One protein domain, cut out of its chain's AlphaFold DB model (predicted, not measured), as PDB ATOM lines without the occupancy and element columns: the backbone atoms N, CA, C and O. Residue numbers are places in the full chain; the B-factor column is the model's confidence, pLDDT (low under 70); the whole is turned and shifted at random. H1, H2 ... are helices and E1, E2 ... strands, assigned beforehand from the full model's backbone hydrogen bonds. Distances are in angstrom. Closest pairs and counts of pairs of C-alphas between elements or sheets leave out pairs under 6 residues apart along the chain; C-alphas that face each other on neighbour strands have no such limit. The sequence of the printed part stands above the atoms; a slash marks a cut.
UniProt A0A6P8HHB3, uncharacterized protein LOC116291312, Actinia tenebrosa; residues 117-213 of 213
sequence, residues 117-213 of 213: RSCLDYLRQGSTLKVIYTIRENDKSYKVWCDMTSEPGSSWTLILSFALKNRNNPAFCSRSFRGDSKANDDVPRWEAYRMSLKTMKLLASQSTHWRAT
ATOM      1  N   ARG A 117      13.014-122.063  97.741       92.31
ATOM      2  CA  ARG A 117      11.767-121.318  97.573       92.31
ATOM      3  C   ARG A 117      10.652-121.879  98.451       92.31
ATOM      4  O   ARG A 117       9.620-121.231  98.603       92.31
ATOM      5  N   SER A 118      10.845-123.061  99.035       94.50
ATOM      6  CA  SER A 118       9.842-123.769  99.830       94.50
ATOM      7  C   SER A 118      10.456-124.756 100.835       94.50
ATOM      8  O   SER A 118      11.633-125.102 100.750       94.50
ATOM      9  N   CYS A 119       9.638-125.268 101.762       94.75
ATOM     10  CA  CYS A 119      10.014-126.385 102.639       94.75
ATOM     11  C   CYS A 119      10.364-127.666 101.858       94.75
ATOM     12  O   CYS A 119      11.172-128.465 102.327       94.75
ATOM     13  N   LEU A 120       9.795-127.851 100.660       95.00
ATOM     14  CA  LEU A 120      10.080-129.007  99.809       95.00
ATOM     15  C   LEU A 120      11.529-129.016  99.321       95.00
ATOM     16  O   LEU A 120      12.128-130.082  99.224       95.00
ATOM     17  N   ASP A 121      12.114-127.845  99.070       93.06
ATOM     18  CA  ASP A 121      13.520-127.751  98.671       93.06
ATOM     19  C   ASP A 121      14.446-128.222  99.798       93.06
ATOM     20  O   ASP A 121      15.401-128.950  99.552       93.06
ATOM     21  N   TYR A 122      14.114-127.888 101.049       91.06
ATOM     22  CA  TYR A 122      14.844-128.386 102.216       91.06
ATOM     23  C   TYR A 122      14.694-129.898 102.397       91.06
ATOM     24  O   TYR A 122      15.678-130.571 102.698       91.06
ATOM     25  N   LEU A 123      13.491-130.442 102.194       91.81
ATOM     26  CA  LEU A 123      13.261-131.886 102.262       91.81
ATOM     27  C   LEU A 123      14.044-132.638 101.175       91.81
ATOM     28  O   LEU A 123      14.689-133.636 101.473       91.81
ATOM     29  N   ARG A 124      14.035-132.143  99.929       89.44
ATOM     30  CA  ARG A 124      14.797-132.734  98.812       89.44
ATOM     31  C   ARG A 124      16.299-132.787  99.081       89.44
ATOM     32  O   ARG A 124      16.965-133.688  98.594       89.44
ATOM     33  N   GLN A 125      16.802-131.853  99.885       84.25
ATOM     34  CA  GLN A 125      18.197-131.803 100.323       84.25
ATOM     35  C   GLN A 125      18.465-132.622 101.597       84.25
ATOM     36  O   GLN A 125      19.533-132.502 102.193       84.25
ATOM     37  N   GLY A 126      17.508-133.454 102.016       82.75
ATOM     38  CA  GLY A 126      17.659-134.404 103.117       82.75
ATOM     39  C   GLY A 126      17.287-133.856 104.492       82.75
ATOM     40  O   GLY A 126      17.557-134.517 105.493       82.75
ATOM     41  N   SER A 127      16.677-132.670 104.586       84.56
ATOM     42  CA  SER A 127      16.269-132.159 105.893       84.56
ATOM     43  C   SER A 127      15.121-132.974 106.489       84.56
ATOM     44  O   SER A 127      14.091-133.179 105.852       84.56
ATOM     45  N   THR A 128      15.276-133.362 107.752       86.44
ATOM     46  CA  THR A 128      14.290-134.121 108.540       86.44
ATOM     47  C   THR A 128      13.753-133.324 109.731       86.44
ATOM     48  O   THR A 128      13.040-133.853 110.581       86.44
ATOM     49  N   LEU A 129      14.093-132.035 109.826       86.75
ATOM     50  CA  LEU A 129      13.821-131.225 111.012       86.75
ATOM     51  C   LEU A 129      12.499-130.465 110.923       86.75
ATOM     52  O   LEU A 129      12.168-129.869 109.898       86.75
ATOM     53  N   LYS A 130      11.817-130.371 112.067       94.19
ATOM     54  CA  LYS A 130      10.621-129.553 112.277       94.19
ATOM     55  C   LYS A 130      10.982-128.197 112.904       94.19
ATOM     56  O   LYS A 130      11.004-128.069 114.128       94.19
ATOM     57  N   VAL A 131      11.313-127.199 112.081       91.44
ATOM     58  CA  VAL A 131      11.864-125.897 112.522       91.44
ATOM     59  C   VAL A 131      11.444-124.733 111.608       91.44
ATOM     60  O   VAL A 131      10.753-124.921 110.607       91.44
ATOM     61  N   ILE A 132      11.855-123.508 111.958       92.44
ATOM     62  CA  ILE A 132      11.708-122.324 111.098       92.44
ATOM     63  C   ILE A 132      12.884-122.247 110.121       92.44
ATOM     64  O   ILE A 132      14.037-122.130 110.528       92.44
ATOM     65  N   TYR A 133      12.565-122.217 108.833       91.00
ATOM     66  CA  TYR A 133      13.494-122.072 107.721       91.00
ATOM     67  C   TYR A 133      13.384-120.698 107.065       91.00
ATOM     68  O   TYR A 133      12.413-119.963 107.249       91.00
ATOM     69  N   THR A 134      14.392-120.357 106.261       90.50
ATOM     70  CA  THR A 134      14.361-119.170 105.399       90.50
ATOM     71  C   THR A 134      14.161-119.605 103.956       90.50
ATOM     72  O   THR A 134      14.951-120.398 103.454       90.50
ATOM     73  N   ILE A 135      13.149-119.081 103.282       90.75
ATOM     74  CA  ILE A 135      12.960-119.262 101.836       90.75
ATOM     75  C   ILE A 135      13.155-117.930 101.126       90.75
ATOM     76  O   ILE A 135      13.040-116.869 101.749       90.75
ATOM     77  N   ARG A 136      13.435-117.969  99.827       88.31
ATOM     78  CA  ARG A 136      13.619-116.772  99.012       88.31
ATOM     79  C   ARG A 136      12.769-116.790  97.754       88.31
ATOM     80  O   ARG A 136      12.495-117.828  97.161       88.31
ATOM     81  N   GLU A 137      12.377-115.598  97.345       86.12
ATOM     82  CA  GLU A 137      11.802-115.318  96.038       86.12
ATOM     83  C   GLU A 137      12.446-114.030  95.536       86.12
ATOM     84  O   GLU A 137      12.222-112.956  96.106       86.12
ATOM     85  N   ASN A 138      13.267-114.147  94.492       83.06
ATOM     86  CA  ASN A 138      14.153-113.074  94.042       83.06
ATOM     87  C   ASN A 138      15.005-112.572  95.232       83.06
ATOM     88  O   ASN A 138      15.529-113.376  96.005       83.06
ATOM     89  N   ASP A 139      15.091-111.259  95.440       82.19
ATOM     90  CA  ASP A 139      15.875-110.672  96.535       82.19
ATOM     91  C   ASP A 139      15.169-110.704  97.901       82.19
ATOM     92  O   ASP A 139      15.758-110.337  98.922       82.19
ATOM     93  N   LYS A 140      13.912-111.169  97.962       86.31
ATOM     94  CA  LYS A 140      13.119-111.191  99.198       86.31
ATOM     95  C   LYS A 140      13.265-112.518  99.930       86.31
ATOM     96  O   LYS A 140      13.196-113.582  99.321       86.31
ATOM     97  N   SER A 141      13.413-112.446 101.250       88.69
ATOM     98  CA  SER A 141      13.440-113.607 102.141       88.69
ATOM     99  C   SER A 141      12.204-113.664 103.029       88.69
ATOM    100  O   SER A 141      11.787-112.635 103.557       88.69
ATOM    101  N   TYR A 142      11.693-114.868 103.265       89.81
ATOM    102  CA  TYR A 142      10.563-115.127 104.154       89.81
ATOM    103  C   TYR A 142      10.941-116.205 105.168       89.81
ATOM    104  O   TYR A 142      11.663-117.149 104.835       89.81
ATOM    105  N   LYS A 143      10.455-116.078 106.405       92.00
ATOM    106  CA  LYS A 143      10.566-117.137 107.410       92.00
ATOM    107  C   LYS A 143       9.335-118.022 107.329       92.00
ATOM    108  O   LYS A 143       8.213-117.532 107.381       92.00
ATOM    109  N   VAL A 144       9.553-119.322 107.210       94.44
ATOM    110  CA  VAL A 144       8.477-120.309 107.121       94.44
ATOM    111  C   VAL A 144       8.731-121.416 108.116       94.44
ATOM    112  O   VAL A 144       9.866-121.826 108.328       94.44
ATOM    113  N   TRP A 145       7.673-121.883 108.755       95.50
ATOM    114  CA  TRP A 145       7.765-123.019 109.649       95.50
ATOM    115  C   TRP A 145       7.493-124.275 108.817       95.50
ATOM    116  O   TRP A 145       6.479-124.322 108.108       95.50
ATOM    117  N   CYS A 146       8.405-125.247 108.874       95.56
ATOM    118  CA  CYS A 146       8.314-126.493 108.120       95.56
ATOM    119  C   CYS A 146       8.231-127.711 109.048       95.56
ATOM    120  O   CYS A 146       8.929-127.765 110.062       95.56
ATOM    121  N   ASP A 147       7.431-128.705 108.659       96.25
ATOM    122  CA  ASP A 147       7.399-130.041 109.258       96.25
ATOM    123  C   ASP A 147       7.815-131.097 108.240       96.25
ATOM    124  O   ASP A 147       7.100-131.324 107.264       96.25
ATOM    125  N   MET A 148       8.929-131.771 108.503       94.69
ATOM    126  CA  MET A 148       9.371-132.949 107.749       94.69
ATOM    127  C   MET A 148       9.158-134.247 108.548       94.69
ATOM    128  O   MET A 148       9.622-135.305 108.143       94.69
ATOM    129  N   THR A 149       8.496-134.163 109.711       94.25
ATOM    130  CA  THR A 149       8.379-135.263 110.687       94.25
ATOM    131  C   THR A 149       6.970-135.831 110.801       94.25
ATOM    132  O   THR A 149       6.819-136.997 111.145       94.25
ATOM    133  N   SER A 150       5.940-135.025 110.523       92.81
ATOM    134  CA  SER A 150       4.535-135.441 110.673       92.81
ATOM    135  C   SER A 150       4.119-136.557 109.709       92.81
ATOM    136  O   SER A 150       3.252-137.355 110.045       92.81
ATOM    137  N   GLU A 151       4.718-136.608 108.520       93.88
ATOM    138  CA  GLU A 151       4.436-137.627 107.511       93.88
ATOM    139  C   GLU A 151       5.726-137.931 106.728       93.88
ATOM    140  O   GLU A 151       6.358-136.993 106.223       93.88
ATOM    141  N   PRO A 152       6.155-139.206 106.644       92.50
ATOM    142  CA  PRO A 152       7.371-139.581 105.932       92.50
ATOM    143  C   PRO A 152       7.347-139.135 104.468       92.50
ATOM    144  O   PRO A 152       6.424-139.454 103.727       92.50
ATOM    145  N   GLY A 153       8.386-138.418 104.038       90.50
ATOM    146  CA  GLY A 153       8.495-137.927 102.659       90.50
ATOM    147  C   GLY A 153       7.670-136.671 102.353       90.50
ATOM    148  O   GLY A 153       7.702-136.199 101.215       90.50
ATOM    149  N   SER A 154       7.001-136.083 103.347       94.88
ATOM    150  CA  SER A 154       6.216-134.854 103.192       94.88
ATOM    151  C   SER A 154       6.903-133.644 103.825       94.88
ATOM    152  O   SER A 154       7.657-133.751 104.789       94.88
ATOM    153  N   SER A 155       6.642-132.455 103.270       96.25
ATOM    154  CA  SER A 155       7.197-131.177 103.749       96.25
ATOM    155  C   SER A 155       6.090-130.154 103.987       96.25
ATOM    156  O   SER A 155       5.776-129.317 103.135       96.25
ATOM    157  N   TRP A 156       5.480-130.208 105.167       97.25
ATOM    158  CA  TRP A 156       4.362-129.335 105.503       97.25
ATOM    159  C   TRP A 156       4.827-127.915 105.786       97.25
ATOM    160  O   TRP A 156       5.675-127.698 106.645       97.25
ATOM    161  N   THR A 157       4.213-126.935 105.125       97.12
ATOM    162  CA  THR A 157       4.441-125.510 105.407       97.12
ATOM    163  C   THR A 157       3.261-124.920 106.177       97.12
ATOM    164  O   THR A 157       2.118-125.014 105.726       97.12
ATOM    165  N   LEU A 158       3.507-124.293 107.330       96.62
ATOM    166  CA  LEU A 158       2.451-123.601 108.082       96.62
ATOM    167  C   LEU A 158       2.042-122.313 107.354       96.62
ATOM    168  O   LEU A 158       2.886-121.440 107.162       96.62
ATOM    169  N   ILE A 159       0.764-122.167 107.000       95.81
ATOM    170  CA  ILE A 159       0.228-120.966 106.324       95.81
ATOM    171  C   ILE A 159      -0.679-120.116 107.223       95.81
ATOM    172  O   ILE A 159      -0.829-118.916 106.981       95.81
ATOM    173  N   LEU A 160      -1.257-120.724 108.264       95.62
ATOM    174  CA  LEU A 160      -2.150-120.080 109.225       95.62
ATOM    175  C   LEU A 160      -2.067-120.777 110.588       95.62
ATOM    176  O   LEU A 160      -2.010-122.001 110.650       95.62
ATOM    177  N   SER A 161      -2.058-120.004 111.669       96.06
ATOM    178  CA  SER A 161      -2.139-120.496 113.040       96.06
ATOM    179  C   SER A 161      -2.753-119.447 113.961       96.06
ATOM    180  O   SER A 161      -2.382-118.275 113.863       96.06
ATOM    181  N   PHE A 162      -3.684-119.816 114.841       95.69
ATOM    182  CA  PHE A 162      -4.199-118.873 115.836       95.69
ATOM    183  C   PHE A 162      -4.701-119.541 117.119       95.69
ATOM    184  O   PHE A 162      -5.326-120.594 117.112       95.69
ATOM    185  N   ALA A 163      -4.494-118.866 118.250       95.62
ATOM    186  CA  ALA A 163      -5.104-119.235 119.519       95.62
ATOM    187  C   ALA A 163      -6.592-118.847 119.541       95.62
ATOM    188  O   ALA A 163      -6.975-117.806 119.008       95.62
ATOM    189  N   LEU A 164      -7.426-119.607 120.262       93.31
ATOM    190  CA  LEU A 164      -8.874-119.356 120.369       93.31
ATOM    191  C   LEU A 164      -9.229-117.935 120.842       93.31
ATOM    192  O   LEU A 164     -10.254-117.393 120.428       93.31
ATOM    193  N   LYS A 165      -8.367-117.298 121.652       94.12
ATOM    194  CA  LYS A 165      -8.509-115.885 122.063       94.12
ATOM    195  C   LYS A 165      -8.573-114.916 120.871       94.12
ATOM    196  O   LYS A 165      -9.199-113.868 120.965       94.12
ATOM    197  N   ASN A 166      -7.987-115.296 119.735       93.88
ATOM    198  CA  ASN A 166      -7.914-114.506 118.510       93.88
ATOM    199  C   ASN A 166      -8.994-114.865 117.473       93.88
ATOM    200  O   ASN A 166      -8.962-114.325 116.371       93.88
ATOM    201  N   ARG A 167      -9.977-115.720 117.801       90.81
ATOM    202  CA  ARG A 167     -11.031-116.171 116.861       90.81
ATOM    203  C   ARG A 167     -11.845-115.038 116.219       90.81
ATOM    204  O   ARG A 167     -12.354-115.180 115.117       90.81
ATOM    205  N   ASN A 168     -11.972-113.908 116.916       91.62
ATOM    206  CA  ASN A 168     -12.728-112.756 116.425       91.62
ATOM    207  C   ASN A 168     -11.925-111.914 115.420       91.62
ATOM    208  O   ASN A 168     -12.475-110.989 114.829       91.62
ATOM    209  N   ASN A 169     -10.634-112.202 115.221       92.69
ATOM    210  CA  ASN A 169      -9.834-111.523 114.214       92.69
ATOM    211  C   ASN A 169     -10.231-112.034 112.814       92.69
ATOM    212  O   ASN A 169     -10.061-113.226 112.526       92.69
ATOM    213  N   PRO A 170     -10.704-111.157 111.908       91.94
ATOM    214  CA  PRO A 170     -11.115-111.558 110.565       91.94
ATOM    215  C   PRO A 170     -10.020-112.270 109.772       91.94
ATOM    216  O   PRO A 170     -10.324-113.118 108.931       91.94
ATOM    217  N   ALA A 171      -8.750-111.967 110.060       92.81
ATOM    218  CA  ALA A 171      -7.618-112.622 109.428       92.81
ATOM    219  C   ALA A 171      -7.563-114.126 109.703       92.81
ATOM    220  O   ALA A 171      -6.953-114.835 108.917       92.81
ATOM    221  N   PHE A 172      -8.198-114.653 110.746       93.06
ATOM    222  CA  PHE A 172      -8.090-116.078 111.061       93.06
ATOM    223  C   PHE A 172      -9.335-116.889 110.704       93.06
ATOM    224  O   PHE A 172      -9.193-118.008 110.219       93.06
ATOM    225  N   CYS A 173     -10.539-116.329 110.866       87.31
ATOM    226  CA  CYS A 173     -11.776-117.115 110.746       87.31
ATOM    227  C   CYS A 173     -12.696-116.729 109.579       87.31
ATOM    228  O   CYS A 173     -13.410-117.594 109.080       87.31
ATOM    229  N   SER A 174     -12.718-115.466 109.133       86.94
ATOM    230  CA  SER A 174     -13.722-115.004 108.154       86.94
ATOM    231  C   SER A 174     -13.148-114.642 106.784       86.94
ATOM    232  O   SER A 174     -13.840-114.740 105.770       86.94
ATOM    233  N   ARG A 175     -11.874-114.243 106.703       92.31
ATOM    234  CA  ARG A 175     -11.232-113.914 105.425       92.31
ATOM    235  C   ARG A 175     -10.785-115.182 104.701       92.31
ATOM    236  O   ARG A 175      -9.901-115.889 105.175       92.31
ATOM    237  N   SER A 176     -11.313-115.409 103.499       90.62
ATOM    238  CA  SER A 176     -10.873-116.488 102.597       90.62
ATOM    239  C   SER A 176      -9.367-116.437 102.313       90.62
ATOM    240  O   SER A 176      -8.803-115.349 102.197       90.62
ATOM    241  N   PHE A 177      -8.730-117.593 102.102       89.62
ATOM    242  CA  PHE A 177      -7.348-117.688 101.604       89.62
ATOM    243  C   PHE A 177      -7.152-117.137 100.187       89.62
ATOM    244  O   PHE A 177      -6.017-116.955  99.765       89.62
ATOM    245  N   ARG A 178      -8.231-116.836  99.452       89.19
ATOM    246  CA  ARG A 178      -8.154-116.121  98.165       89.19
ATOM    247  C   ARG A 178      -7.957-114.612  98.331       89.19
ATOM    248  O   ARG A 178      -7.538-113.959  97.380       89.19
ATOM    249  N   GLY A 179      -8.266-114.068  99.510       90.44
ATOM    250  CA  GLY A 179      -8.064-112.663  99.854       90.44
ATOM    251  C   GLY A 179      -6.790-112.460 100.671       90.44
ATOM    252  O   GLY A 179      -6.438-113.296 101.509       90.44
ATOM    253  N   ASP A 180      -6.109-111.336 100.444       94.81
ATOM    254  CA  ASP A 180      -4.968-110.962 101.274       94.81
ATOM    255  C   ASP A 180      -5.444-110.471 102.641       94.81
ATOM    256  O   ASP A 180      -6.322-109.618 102.748       94.81
ATOM    257  N   SER A 181      -4.901-111.077 103.691       94.00
ATOM    258  CA  SER A 181      -5.259-110.771 105.076       94.00
ATOM    259  C   SER A 181      -4.169-111.283 106.012       94.00
ATOM    260  O   SER A 181      -4.419-112.113 106.881       94.00
ATOM    261  N   LYS A 182      -2.935-110.842 105.780       93.75
ATOM    262  CA  LYS A 182      -1.765-111.246 106.563       93.75
ATOM    263  C   LYS A 182      -1.889-110.855 108.043       93.75
ATOM    264  O   LYS A 182      -2.467-109.820 108.367       93.75
ATOM    265  N   ALA A 183      -1.307-111.654 108.929       93.62
ATOM    266  CA  ALA A 183      -1.188-111.350 110.354       93.62
ATOM    267  C   ALA A 183       0.125-111.935 110.888       93.62
ATOM    268  O   ALA A 183       0.321-113.142 110.800       93.62
ATOM    269  N   ASN A 184       1.013-111.093 111.428       91.12
ATOM    270  CA  ASN A 184       2.352-111.486 111.901       91.12
ATOM    271  C   ASN A 184       3.126-112.342 110.873       91.12
ATOM    272  O   ASN A 184       3.658-113.397 111.198       91.12
ATOM    273  N   ASP A 185       3.128-111.921 109.602       87.25
ATOM    274  CA  ASP A 185       3.680-112.679 108.468       87.25
ATOM    275  C   ASP A 185       5.212-112.617 108.343       87.25
ATOM    276  O   ASP A 185       5.782-113.187 107.414       87.25
ATOM    277  N   ASP A 186       5.877-111.931 109.270       88.69
ATOM    278  CA  ASP A 186       7.329-111.820 109.377       88.69
ATOM    279  C   ASP A 186       7.967-113.112 109.900       88.69
ATOM    280  O   ASP A 186       8.961-113.589 109.347       88.69
ATOM    281  N   VAL A 187       7.392-113.678 110.965       89.06
ATOM    282  CA  VAL A 187       7.885-114.879 111.642       89.06
ATOM    283  C   VAL A 187       6.692-115.711 112.123       89.06
ATOM    284  O   VAL A 187       5.819-115.171 112.800       89.06
ATOM    285  N   PRO A 188       6.662-117.030 111.852       92.19
ATOM    286  CA  PRO A 188       5.610-117.917 112.344       92.19
ATOM    287  C   PRO A 188       5.439-117.877 113.871       92.19
ATOM    288  O   PRO A 188       6.344-118.262 114.613       92.19
ATOM    289  N   ARG A 189       4.261-117.442 114.337       91.69
ATOM    290  CA  ARG A 189       3.857-117.408 115.756       91.69
ATOM    291  C   ARG A 189       2.560-118.185 115.959       91.69
ATOM    292  O   ARG A 189       1.529-117.808 115.415       91.69
ATOM    293  N   TRP A 190       2.588-119.213 116.801       91.38
ATOM    294  CA  TRP A 190       1.436-120.095 117.042       91.38
ATOM    295  C   TRP A 190       0.164-119.373 117.502       91.38
ATOM    296  O   TRP A 190      -0.943-119.776 117.169       91.38
ATOM    297  N   GLU A 191       0.292-118.285 118.263       94.56
ATOM    298  CA  GLU A 191      -0.890-117.593 118.777       94.56
ATOM    299  C   GLU A 191      -1.648-116.795 117.713       94.56
ATOM    300  O   GLU A 191      -2.850-116.572 117.856       94.56
ATOM    301  N   ALA A 192      -0.948-116.307 116.692       94.75
ATOM    302  CA  ALA A 192      -1.494-115.423 115.676       94.75
ATOM    303  C   ALA A 192      -0.502-115.347 114.520       94.75
ATOM    304  O   ALA A 192       0.502-114.640 114.606       94.75
ATOM    305  N   TYR A 193      -0.792-116.059 113.445       96.19
ATOM    306  CA  TYR A 193       0.029-116.106 112.254       96.19
ATOM    307  C   TYR A 193      -0.835-116.402 111.037       96.19
ATOM    308  O   TYR A 193      -1.615-117.349 111.012       96.19
ATOM    309  N   ARG A 194      -0.688-115.591 110.001       96.00
ATOM    310  CA  ARG A 194      -1.252-115.840 108.682       96.00
ATOM    311  C   ARG A 194      -0.350-115.207 107.645       96.00
ATOM    312  O   ARG A 194      -0.122-113.998 107.668       96.00
ATOM    313  N   MET A 195       0.112-116.024 106.708       94.44
ATOM    314  CA  MET A 195       0.900-115.547 105.577       94.44
ATOM    315  C   MET A 195       0.110-114.569 104.696       94.44
ATOM    316  O   MET A 195      -1.121-114.595 104.647       94.44
ATOM    317  N   SER A 196       0.821-113.728 103.944       94.06
ATOM    318  CA  SER A 196       0.198-112.951 102.869       94.06
ATOM    319  C   SER A 196      -0.308-113.861 101.745       94.06
ATOM    320  O   SER A 196       0.242-114.943 101.504       94.06
ATOM    321  N   LEU A 197      -1.314-113.400 100.996       94.50
ATOM    322  CA  LEU A 197      -1.795-114.099  99.797       94.50
ATOM    323  C   LEU A 197      -0.658-114.345  98.797       94.50
ATOM    324  O   LEU A 197      -0.595-115.401  98.168       94.50
ATOM    325  N   LYS A 198       0.250-113.374  98.655       92.38
ATOM    326  CA  LYS A 198       1.407-113.493  97.766       92.38
ATOM    327  C   LYS A 198       2.295-114.671  98.173       92.38
ATOM    328  O   LYS A 198       2.619-115.502  97.329       92.38
ATOM    329  N   THR A 199       2.656-114.764  99.453       91.81
ATOM    330  CA  THR A 199       3.516-115.840  99.966       91.81
ATOM    331  C   THR A 199       2.829-117.202  99.862       91.81
ATOM    332  O   THR A 199       3.469-118.171  99.462       91.81
ATOM    333  N   MET A 200       1.521-117.283 100.136       93.81
ATOM    334  CA  MET A 200       0.761-118.524  99.940       93.81
ATOM    335  C   MET A 200       0.768-118.974  98.474       93.81
ATOM    336  O   MET A 200       1.004-120.146  98.209       93.81
ATOM    337  N   LYS A 201       0.570-118.058  97.514       93.38
ATOM    338  CA  LYS A 201       0.639-118.376  96.076       93.38
ATOM    339  C   LYS A 201       2.029-118.847  95.649       93.38
ATOM    340  O   LYS A 201       2.133-119.810  94.893       93.38
ATOM    341  N   LEU A 202       3.083-118.198  96.151       91.19
ATOM    342  CA  LEU A 202       4.460-118.642  95.940       91.19
ATOM    343  C   LEU A 202       4.622-120.088  96.414       91.19
ATOM    344  O   LEU A 202       4.993-120.942  95.618       91.19
ATOM    345  N   LEU A 203       4.295-120.378  97.672       93.00
ATOM    346  CA  LEU A 203       4.426-121.722  98.235       93.00
ATOM    347  C   LEU A 203       3.578-122.745  97.490       93.00
ATOM    348  O   LEU A 203       4.040-123.861  97.250       93.00
ATOM    349  N   ALA A 204       2.381-122.341  97.067       92.56
ATOM    350  CA  ALA A 204       1.474-123.217  96.358       92.56
ATOM    351  C   ALA A 204       1.972-123.629  94.972       92.56
ATOM    352  O   ALA A 204       1.638-124.705  94.488       92.56
ATOM    353  N   SER A 205       2.818-122.803  94.354       93.19
ATOM    354  CA  SER A 205       3.493-123.153  93.103       93.19
ATOM    355  C   SER A 205       4.659-124.134  93.282       93.19
ATOM    356  O   SER A 205       5.164-124.648  92.290       93.19
ATOM    357  N   GLN A 206       5.128-124.358  94.516       93.44
ATOM    358  CA  GLN A 206       6.345-125.132  94.796       93.44
ATOM    359  C   GLN A 206       6.073-126.472  95.489       93.44
ATOM    360  O   GLN A 206       6.795-127.435  95.251       93.44
ATOM    361  N   SER A 207       5.070-126.547  96.363       94.00
ATOM    362  CA  SER A 207       4.752-127.734  97.169       94.00
ATOM    363  C   SER A 207       3.247-127.889  97.297       94.00
ATOM    364  O   SER A 207       2.550-126.889  97.244       94.00
ATOM    365  N   THR A 208       2.756-129.107  97.515       93.81
ATOM    366  CA  THR A 208       1.338-129.421  97.767       93.81
ATOM    367  C   THR A 208       0.980-129.509  99.254       93.81
ATOM    368  O   THR A 208      -0.198-129.558  99.593       93.81
ATOM    369  N   HIS A 209       1.973-129.531 100.149       95.44
ATOM    370  CA  HIS A 209       1.768-129.776 101.578       95.44
ATOM    371  C   HIS A 209       1.777-128.463 102.365       95.44
ATOM    372  O   HIS A 209       2.827-127.913 102.715       95.44
ATOM    373  N   TRP A 210       0.584-127.958 102.678       94.56
ATOM    374  CA  TRP A 210       0.392-126.774 103.519       94.56
ATOM    375  C   TRP A 210      -0.583-127.083 104.642       94.56
ATOM    376  O   TRP A 210      -1.453-127.936 104.497       94.56
ATOM    377  N   ARG A 211      -0.461-126.373 105.762       93.38
ATOM    378  CA  ARG A 211      -1.324-126.607 106.920       93.38
ATOM    379  C   ARG A 211      -1.764-125.332 107.620       93.38
ATOM    380  O   ARG A 211      -1.028-124.343 107.666       93.38
ATOM    381  N   ALA A 212      -2.953-125.414 108.200       93.50
ATOM    382  CA  ALA A 212      -3.546-124.424 109.080       93.50
ATOM    383  C   ALA A 212      -3.865-125.090 110.426       93.50
ATOM    384  O   ALA A 212      -4.254-126.258 110.432       93.50
ATOM    385  N   THR A 213      -3.674-124.378 111.536       89.38
ATOM    386  CA  THR A 213      -3.870-124.908 112.902       89.38
ATOM    387  C   THR A 213      -4.661-123.960 113.780       89.38
ATOM    388  O   THR A 213      -4.385-122.743 113.674       89.38
TER     389      THR A 213
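AT A GLANCE: This is residues 117 to 213 of the 213 residues of the protein "uncharacterized protein LOC116291312" of Actinia tenebrosa (UniProt A0A6P8HHB3). A small, strongly twisted sheet is built round E3, with the long hairpin of E1 and E2 at one end and the short strands E4 and E5 beside E3. Three small helices surround this sheet: H1 and H2 near the opposite ends of the longest axis, H3 between them. The 97 printed residues hold, in order, H1, E1, E2, E3, H2, E4, H3 and E5; the sheet is branched and mixed, and the class is mixed, helices and strands, with 46 residues in named elements, under half. The whole is compact, with a radius of gyration of the C-alphas of 13.0 A and spans of 40 by 29 by 19 A.

IN THESE COORDINATES: Find C-alpha 119 at (10.014, -126.385, 102.639), where H1, residues 119 to 124, begins. E1, residues 131 to 137, runs 19.6 A; E2, 140 to 147, returns over 22.1 A; E3, 156 to 162, spans 17.0 A. Then come H2, 170 to 173, E4, 192 to 194, H3, 197 to 204, 10.3 A long, and E5, 210 to 212, ending at C-alpha 212 (-3.546, -124.424, 109.080).

HOW THE PARTS SIT: E1, E2 and E3 form a meander, each strand the antiparallel neighbour of the one before; look at N 133 and O 144, 2.8 A, and N 156 and O 147, 2.9 A. E2 and antiparallel E4 lie on one side of E3, with N 161 and O 193 at 2.8 A; parallel E5 lies on the other side, with N 159 and O 211 at 2.9 A. H1 stands up from the sheet over E2; their closest C-alphas, Cys 119 and Cys 146, are 5.7 A apart. H2 only grazes the sheet with residues 171 to 173; its C-alpha 172 is 6.8 A from that of Phe 162, the closest pair with E3. H3 is on the sheet, closest to E3 at the C-alphas of Met 200 and Ile 159, 6.9 A. H1 and H3 have each O i to N i+4 pair within hydrogen-bond range; H2 is too short for one.

THE WHOLE: The farthest C-alphas, Gln 125 and Asn 168, are 39.7 A apart. The printed part has no cut; the link H2 to E4, 18 residues, is long. Mean pLDDT of the printed part is 92.1, and no printed residue is under 70.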